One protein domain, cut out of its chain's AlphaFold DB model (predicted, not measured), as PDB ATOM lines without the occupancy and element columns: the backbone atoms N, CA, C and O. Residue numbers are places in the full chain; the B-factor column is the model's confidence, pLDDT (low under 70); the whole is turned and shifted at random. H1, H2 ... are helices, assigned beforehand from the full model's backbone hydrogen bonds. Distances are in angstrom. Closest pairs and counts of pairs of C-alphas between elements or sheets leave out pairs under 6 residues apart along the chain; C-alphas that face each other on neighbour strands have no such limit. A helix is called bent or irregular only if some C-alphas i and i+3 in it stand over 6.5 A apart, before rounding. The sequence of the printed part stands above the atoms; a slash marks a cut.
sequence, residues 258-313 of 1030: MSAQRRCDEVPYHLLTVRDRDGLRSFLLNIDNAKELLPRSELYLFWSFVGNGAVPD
ATOM      1  N   MET A 258     -12.291 -26.770  23.547       87.44
ATOM      2  CA  MET A 258     -10.897 -26.802  23.099       87.44
ATOM      3  C   MET A 258     -10.788 -27.212  21.627       87.44
ATOM      4  O   MET A 258     -11.413 -28.189  21.197       87.44
ATOM      5  N   SER A 259      -9.945 -26.509  20.861       89.44
ATOM      6  CA  SER A 259      -9.701 -26.841  19.453       89.44
ATOM      7  C   SER A 259      -9.068 -28.230  19.307       89.44
ATOM      8  O   SER A 259      -8.251 -28.646  20.134       89.44
ATOM      9  N   ALA A 260      -9.421 -28.948  18.235       87.25
ATOM     10  CA  ALA A 260      -8.902 -30.295  17.975       87.25
ATOM     11  C   ALA A 260      -7.364 -30.318  17.927       87.25
ATOM     12  O   ALA A 260      -6.737 -31.198  18.518       87.25
ATOM     13  N   GLN A 261      -6.756 -29.295  17.317       87.00
ATOM     14  CA  GLN A 261      -5.306 -29.146  17.240       87.00
ATOM     15  C   GLN A 261      -4.664 -28.988  18.628       87.00
ATOM     16  O   GLN A 261      -3.722 -29.709  18.946       87.00
ATOM     17  N   ARG A 262      -5.189 -28.087  19.477       88.69
ATOM     18  CA  ARG A 262      -4.658 -27.848  20.833       88.69
ATOM     19  C   ARG A 262      -4.795 -29.091  21.710       88.69
ATOM     20  O   ARG A 262      -3.861 -29.449  22.422       88.69
ATOM     21  N   ARG A 263      -5.930 -29.782  21.596       92.50
ATOM     22  CA  ARG A 263      -6.211 -31.036  22.299       92.50
ATOM     23  C   ARG A 263      -5.234 -32.148  21.904       92.50
ATOM     24  O   ARG A 263      -4.671 -32.798  22.782       92.50
ATOM     25  N   CYS A 264      -5.000 -32.347  20.606       91.00
ATOM     26  CA  CYS A 264      -4.081 -33.371  20.099       91.00
ATOM     27  C   CYS A 264      -2.604 -33.071  20.406       91.00
ATOM     28  O   CYS A 264      -1.807 -34.002  20.507       91.00
ATOM     29  N   ASP A 265      -2.235 -31.803  20.604       87.06
ATOM     30  CA  ASP A 265      -0.874 -31.416  20.984       87.06
ATOM     31  C   ASP A 265      -0.563 -31.704  22.470       87.06
ATOM     32  O   ASP A 265       0.517 -32.224  22.780       87.06
ATOM     33  N   GLU A 266      -1.493 -31.386  23.383       90.44
ATOM     34  CA  GLU A 266      -1.272 -31.421  24.843       90.44
ATOM     35  C   GLU A 266      -1.730 -32.726  25.518       90.44
ATOM     36  O   GLU A 266      -0.998 -33.294  26.335       90.44
ATOM     37  N   VAL A 267      -2.921 -33.245  25.187       93.31
ATOM     38  CA  VAL A 267      -3.515 -34.382  25.921       93.31
ATOM     39  C   VAL A 267      -2.655 -35.648  25.819       93.31
ATOM     40  O   VAL A 267      -2.313 -36.205  26.871       93.31
ATOM     41  N   PRO A 268      -2.208 -36.094  24.623       91.81
ATOM     42  CA  PRO A 268      -1.349 -37.272  24.518       91.81
ATOM     43  C   PRO A 268      -0.043 -37.125  25.301       91.81
ATOM     44  O   PRO A 268       0.392 -38.070  25.955       91.81
ATOM     45  N   TYR A 269       0.564 -35.935  25.301       89.38
ATOM     46  CA  TYR A 269       1.804 -35.670  26.032       89.38
ATOM     47  C   TYR A 269       1.639 -35.880  27.544       89.38
ATOM     48  O   TYR A 269       2.481 -36.518  28.189       89.38
ATOM     49  N   HIS A 270       0.539 -35.395  28.120       91.44
ATOM     50  CA  HIS A 270       0.258 -35.579  29.539       91.44
ATOM     51  C   HIS A 270      -0.066 -37.034  29.893       91.44
ATOM     52  O   HIS A 270       0.461 -37.544  30.884       91.44
ATOM     53  N   LEU A 271      -0.857 -37.728  29.070       91.31
ATOM     54  CA  LEU A 271      -1.191 -39.141  29.286       91.31
ATOM     55  C   LEU A 271       0.049 -40.042  29.184       91.31
ATOM     56  O   LEU A 271       0.263 -40.893  30.051       91.31
ATOM     57  N   LEU A 272       0.930 -39.788  28.210       87.50
ATOM     58  CA  LEU A 272       2.232 -40.453  28.092       87.50
ATOM     59  C   LEU A 272       3.104 -40.223  29.330       87.50
ATOM     60  O   LEU A 272       3.715 -41.158  29.849       87.50
ATOM     61  N   THR A 273       3.137 -38.987  29.833       85.50
ATOM     62  CA  THR A 273       3.949 -38.624  31.001       85.50
ATOM     63  C   THR A 273       3.468 -39.315  32.279       85.50
ATOM     64  O   THR A 273       4.286 -39.775  33.075       85.50
ATOM     65  N   VAL A 274       2.149 -39.430  32.462       89.69
ATOM     66  CA  VAL A 274       1.523 -40.156  33.585       89.69
ATOM     67  C   VAL A 274       1.597 -41.679  33.395       89.69
ATOM     68  O   VAL A 274       1.392 -42.430  34.348       89.69
ATOM     69  N   ARG A 275       1.942 -42.133  32.185       87.56
ATOM     70  CA  ARG A 275       1.887 -43.525  31.727       87.56
ATOM     71  C   ARG A 275       0.480 -44.130  31.774       87.56
ATOM     72  O   ARG A 275       0.323 -45.324  32.021       87.56
ATOM     73  N   ASP A 276      -0.532 -43.307  31.520       90.19
ATOM     74  CA  ASP A 276      -1.933 -43.724  31.464       90.19
ATOM     75  C   ASP A 276      -2.275 -44.273  30.072       90.19
ATOM     76  O   ASP A 276      -2.606 -43.532  29.143       90.19
ATOM     77  N   ARG A 277      -2.132 -45.593  29.915       90.44
ATOM     78  CA  ARG A 277      -2.398 -46.290  28.648       90.44
ATOM     79  C   ARG A 277      -3.881 -46.345  28.313       90.44
ATOM     80  O   ARG A 277      -4.228 -46.171  27.150       90.44
ATOM     81  N   ASP A 278      -4.733 -46.562  29.308       92.06
ATOM     82  CA  ASP A 278      -6.176 -46.696  29.103       92.06
ATOM     83  C   ASP A 278      -6.799 -45.346  28.730       92.06
ATOM     84  O   ASP A 278      -7.610 -45.265  27.800       92.06
ATOM     85  N   GLY A 279      -6.347 -44.268  29.380       92.50
ATOM     86  CA  GLY A 279      -6.706 -42.903  29.010       92.50
ATOM     87  C   GLY A 279      -6.252 -42.553  27.592       92.50
ATOM     88  O   GLY A 279      -7.037 -42.007  26.816       92.50
ATOM     89  N   LEU A 280      -5.019 -42.918  27.214       93.88
ATOM     90  CA  LEU A 280      -4.517 -42.665  25.860       93.88
ATOM     91  C   LEU A 280      -5.275 -43.481  24.810       93.88
ATOM     92  O   LEU A 280      -5.668 -42.930  23.789       93.88
ATOM     93  N   ARG A 281      -5.548 -44.763  25.066       94.69
ATOM     94  CA  ARG A 281      -6.349 -45.614  24.176       94.69
ATOM     95  C   ARG A 281      -7.739 -45.025  23.945       94.69
ATOM     96  O   ARG A 281      -8.144 -44.856  22.802       94.69
ATOM     97  N   SER A 282      -8.424 -44.621  25.014       93.88
ATOM     98  CA  SER A 282      -9.740 -43.971  24.924       93.88
ATOM     99  C   SER A 282      -9.682 -42.663  24.126       93.88
ATOM    100  O   SER A 282     -10.575 -42.372  23.331       93.88
ATOM    101  N   PHE A 283      -8.604 -41.890  24.287       94.38
ATOM    102  CA  PHE A 283      -8.374 -40.661  23.531       94.38
ATOM    103  C   PHE A 283      -8.172 -40.911  22.028       94.38
ATOM    104  O   PHE A 283      -8.729 -40.171  21.216       94.38
ATOM    105  N   LEU A 284      -7.394 -41.937  21.664       94.06
ATOM    106  CA  LEU A 284      -7.095 -42.309  20.274       94.06
ATOM    107  C   LEU A 284      -8.288 -42.943  19.550       94.06
ATOM    108  O   LEU A 284      -8.376 -42.831  18.328       94.06
ATOM    109  N   LEU A 285      -9.184 -43.604  20.290       94.94
ATOM    110  CA  LEU A 285     -10.416 -44.193  19.758       94.94
ATOM    111  C   LEU A 285     -11.525 -43.160  19.535       94.94
ATOM    112  O   LEU A 285     -12.479 -43.430  18.811       94.94
ATOM    113  N   ASN A 286     -11.405 -41.953  20.086       92.62
ATOM    114  CA  ASN A 286     -12.302 -40.868  19.716       92.62
ATOM    115  C   ASN A 286     -12.053 -40.462  18.250       92.62
ATOM    116  O   ASN A 286     -10.977 -39.973  17.905       92.62
ATOM    117  N   ILE A 287     -13.068 -40.633  17.400       92.88
ATOM    118  CA  ILE A 287     -12.964 -40.446  15.944       92.88
ATOM    119  C   ILE A 287     -12.584 -39.011  15.549       92.88
ATOM    120  O   ILE A 287     -11.862 -38.823  14.570       92.88
ATOM    121  N   ASP A 288     -13.005 -38.001  16.315       89.38
ATOM    122  CA  ASP A 288     -12.657 -36.604  16.033       89.38
ATOM    123  C   ASP A 288     -11.165 -36.340  16.299       89.38
ATOM    124  O   ASP A 288     -10.503 -35.661  15.515       89.38
ATOM    125  N   ASN A 289     -10.615 -36.938  17.361       92.38
ATOM    126  CA  ASN A 289      -9.184 -36.861  17.662       92.38
ATOM    127  C   ASN A 289      -8.363 -37.699  16.668       92.38
ATOM    128  O   ASN A 289      -7.320 -37.252  16.195       92.38
ATOM    129  N   ALA A 290      -8.839 -38.900  16.323       91.06
ATOM    130  CA  ALA A 290      -8.184 -39.774  15.354       91.06
ATOM    131  C   ALA A 290      -8.047 -39.082  13.991       91.06
ATOM    132  O   ALA A 290      -6.961 -39.082  13.418       91.06
ATOM    133  N   LYS A 291      -9.107 -38.416  13.514       91.06
ATOM    134  CA  LYS A 291      -9.099 -37.639  12.264       91.06
ATOM    135  C   LYS A 291      -8.008 -36.561  12.237       91.06
ATOM    136  O   LYS A 291      -7.348 -36.392  11.217       91.06
ATOM    137  N   GLU A 292      -7.796 -35.860  13.347       91.31
ATOM    138  CA  GLU A 292      -6.763 -34.820  13.469       91.31
ATOM    139  C   GLU A 292      -5.337 -35.400  13.571       91.31
ATOM    140  O   GLU A 292      -4.361 -34.771  13.150       91.31
ATOM    141  N   LEU A 293      -5.202 -36.611  14.121       90.31
ATOM    142  CA  LEU A 293      -3.922 -37.302  14.297       90.31
ATOM    143  C   LEU A 293      -3.490 -38.136  13.088       90.31
ATOM    144  O   LEU A 293      -2.294 -38.348  12.919       90.31
ATOM    145  N   LEU A 294      -4.421 -38.589  12.248       87.62
ATOM    146  CA  LEU A 294      -4.163 -39.397  11.050       87.62
ATOM    147  C   LEU A 294      -3.057 -38.856  10.123       87.62
ATOM    148  O   LEU A 294      -2.210 -39.648   9.710       87.62
ATOM    149  N   PRO A 295      -2.983 -37.545   9.810       84.88
ATOM    150  CA  PRO A 295      -1.894 -37.017   8.985       84.88
ATOM    151  C   PRO A 295      -0.546 -36.911   9.723       84.88
ATOM    152  O   PRO A 295       0.464 -36.575   9.108       84.88
ATOM    153  N   ARG A 296      -0.501 -37.151  11.040       82.88
ATOM    154  CA  ARG A 296       0.686 -36.951  11.880       82.88
ATOM    155  C   ARG A 296       1.391 -38.282  12.145       82.88
ATOM    156  O   ARG A 296       0.781 -39.258  12.571       82.88
ATOM    157  N   SER A 297       2.718 -38.299  12.021       72.62
ATOM    158  CA  SER A 297       3.546 -39.484  12.317       72.62
ATOM    159  C   SER A 297       3.512 -39.919  13.791       72.62
ATOM    160  O   SER A 297       3.860 -41.053  14.121       72.62
ATOM    161  N   GLU A 298       3.061 -39.039  14.688       78.75
ATOM    162  CA  GLU A 298       2.937 -39.298  16.126       78.75
ATOM    163  C   GLU A 298       1.882 -40.375  16.454       78.75
ATOM    164  O   GLU A 298       2.023 -41.063  17.466       78.75
ATOM    165  N   LEU A 299       0.869 -40.581  15.598       86.75
ATOM    166  CA  LEU A 299      -0.206 -41.555  15.838       86.75
ATOM    167  C   LEU A 299       0.332 -42.982  16.030       86.75
ATOM    168  O   LEU A 299      -0.086 -43.687  16.952       86.75
ATOM    169  N   TYR A 300       1.311 -43.382  15.211       81.69
ATOM    170  CA  TYR A 300       1.998 -44.667  15.351       81.69
ATOM    171  C   TYR A 300       2.665 -44.808  16.727       81.69
ATOM    172  O   TYR A 300       2.573 -45.855  17.367       81.69
ATOM    173  N   LEU A 301       3.308 -43.744  17.214       80.56
ATOM    174  CA  LEU A 301       4.009 -43.751  18.498       80.56
ATOM    175  C   LEU A 301       3.038 -43.850  19.675       80.56
ATOM    176  O   LEU A 301       3.327 -44.547  20.647       80.56
ATOM    177  N   PHE A 302       1.883 -43.190  19.586       87.88
ATOM    178  CA  PHE A 302       0.853 -43.283  20.617       87.88
ATOM    179  C   PHE A 302       0.277 -44.697  20.704       87.88
ATOM    180  O   PHE A 302       0.212 -45.259  21.797       87.88
ATOM    181  N   TRP A 303      -0.039 -45.314  19.564       88.06
ATOM    182  CA  TRP A 303      -0.489 -46.705  19.532       88.06
ATOM    183  C   TRP A 303       0.592 -47.696  19.971       88.06
ATOM    184  O   TRP A 303       0.298 -48.625  20.722       88.06
ATOM    185  N   SER A 304       1.852 -47.465  19.593       83.69
ATOM    186  CA  SER A 304       2.995 -48.252  20.070       83.69
ATOM    187  C   SER A 304       3.134 -48.176  21.593       83.69
ATOM    188  O   SER A 304       3.363 -49.191  22.248       83.69
ATOM    189  N   PHE A 305       2.929 -47.003  22.200       84.38
ATOM    190  CA  PHE A 305       2.942 -46.870  23.657       84.38
ATOM    191  C   PHE A 305       1.802 -47.650  24.333       84.38
ATOM    192  O   PHE A 305       2.032 -48.301  25.361       84.38
ATOM    193  N   VAL A 306       0.592 -47.613  23.757       88.62
ATOM    194  CA  VAL A 306      -0.568 -48.384  24.239       88.62
ATOM    195  C   VAL A 306      -0.275 -49.887  24.185       88.62
ATOM    196  O   VAL A 306      -0.477 -50.577  25.184       88.62
ATOM    197  N   GLY A 307       0.286 -50.381  23.077       82.38
ATOM    198  CA  GLY A 307       0.657 -51.789  22.887       82.38
ATOM    199  C   GLY A 307       2.043 -52.184  23.414       82.38
ATOM    200  O   GLY A 307       2.565 -53.235  23.053       82.38
ATOM    201  N   ASN A 308       2.640 -51.383  24.305       80.12
ATOM    202  CA  ASN A 308       3.897 -51.698  24.997       80.12
ATOM    203  C   ASN A 308       5.118 -51.905  24.071       80.12
ATOM    204  O   ASN A 308       5.936 -52.796  24.296       80.12
ATOM    205  N   GLY A 309       5.258 -51.059  23.051       68.88
ATOM    206  CA  GLY A 309       6.383 -51.036  22.109       68.88
ATOM    207  C   GLY A 309       6.005 -51.432  20.681       68.88
ATOM    208  O   GLY A 309       6.743 -51.111  19.751       68.88
ATOM    209  N   ALA A 310       4.837 -52.038  20.482       72.12
ATOM    210  CA  ALA A 310       4.267 -52.347  19.173       72.12
ATOM    211  C   ALA A 310       2.811 -51.876  19.111       72.12
ATOM    212  O   ALA A 310       2.170 -51.696  20.144       72.12
ATOM    213  N   VAL A 311       2.296 -51.637  17.908       80.62
ATOM    214  CA  VAL A 311       0.867 -51.349  17.732       80.62
ATOM    215  C   VAL A 311       0.082 -52.647  17.963       80.62
ATOM    216  O   VAL A 311       0.492 -53.674  17.426       80.62
ATOM    217  N   PRO A 312      -1.004 -52.641  18.760       84.94
ATOM    218  CA  PRO A 312      -1.800 -53.846  18.975       84.94
ATOM    219  C   PRO A 312      -2.424 -54.377  17.673       84.94
ATOM    220  O   PRO A 312      -2.933 -53.607  16.858       84.94
ATOM    221  N   ASP A 313      -2.453 -55.699  17.502       80.00
ATOM    222  CA  ASP A 313      -2.997 -56.333  16.288       80.00
ATOM    223  C   ASP A 313      -4.507 -56.087  16.107       80.00
ATOM    224  O   ASP A 313      -5.025 -56.087  14.994       80.00
TER     225      ASP A 313
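AT A GLANCE: This is residues 258 to 313 of the 1030 residues of the protein "Hypothetical protein" of Chrysotila carterae (UniProt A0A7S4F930). Three helices, H1, H2 and H4, stand as a loose triangular bundle, with the short helix H3 set across one end. H1 and H2 form a helical hairpin, and after H3 the chain folds back so that H4 runs beside H2. The printed part has 56 residues with four named helices, in the order H1, H2, H3, H4, and no named strand; the class is all helix. It is compact, with a radius of gyration of the C-alphas of 10.4 A, and spans 29 by 22 by 17 A.

IN THESE COORDINATES: Find C-alpha 260 at (-8.902, -30.295, 17.975); from there H1, residues 260 to 274, runs 21.2 A to C-alpha 274. H1 is only just irregular: C-alphas 265 and 268 are 6.9 A apart. Next come H2, residues 277 to 285, 12.2 A long, and H3, residues 287 to 293. H4, residues 298 to 306, runs 12.7 A to C-alpha 306 at (-0.568, -48.384, 24.239).

HOW THE PARTS SIT: Look at Leu 271 and Leu 280, the closest C-alphas of H1 and H2, 5.9 A apart: this hairpin's helices touch at a shallow tilt of 19 degrees, opposite ways, H1 with residues 268 to 272 alone. With residues 260 to 264 alone, H1 touches H3, about perpendicular at 87 degrees; their closest C-alphas, Ala 260 and Asn 289, are 6.6 A apart. H2 touches H4 at a steep tilt of 41 degrees, opposite ways, closest at C-alphas 277 and 306, 5.2 A. H1 and H4 are close but not clearly touching, with C-alphas 268 and 302 closest at 7.5 A. In H2, H3 and H4 every O i to N i+4 pair is within hydrogen-bond range; in H1, 9 of 11 are.

THE WHOLE: The C-alphas of Met 258 and Asp 313, the two farthest apart, are 31.3 A apart. The printed part has no cut, and its three links between helices are tight. Mean pLDDT of the printed part is 87.6; residue 309 alone is under 70.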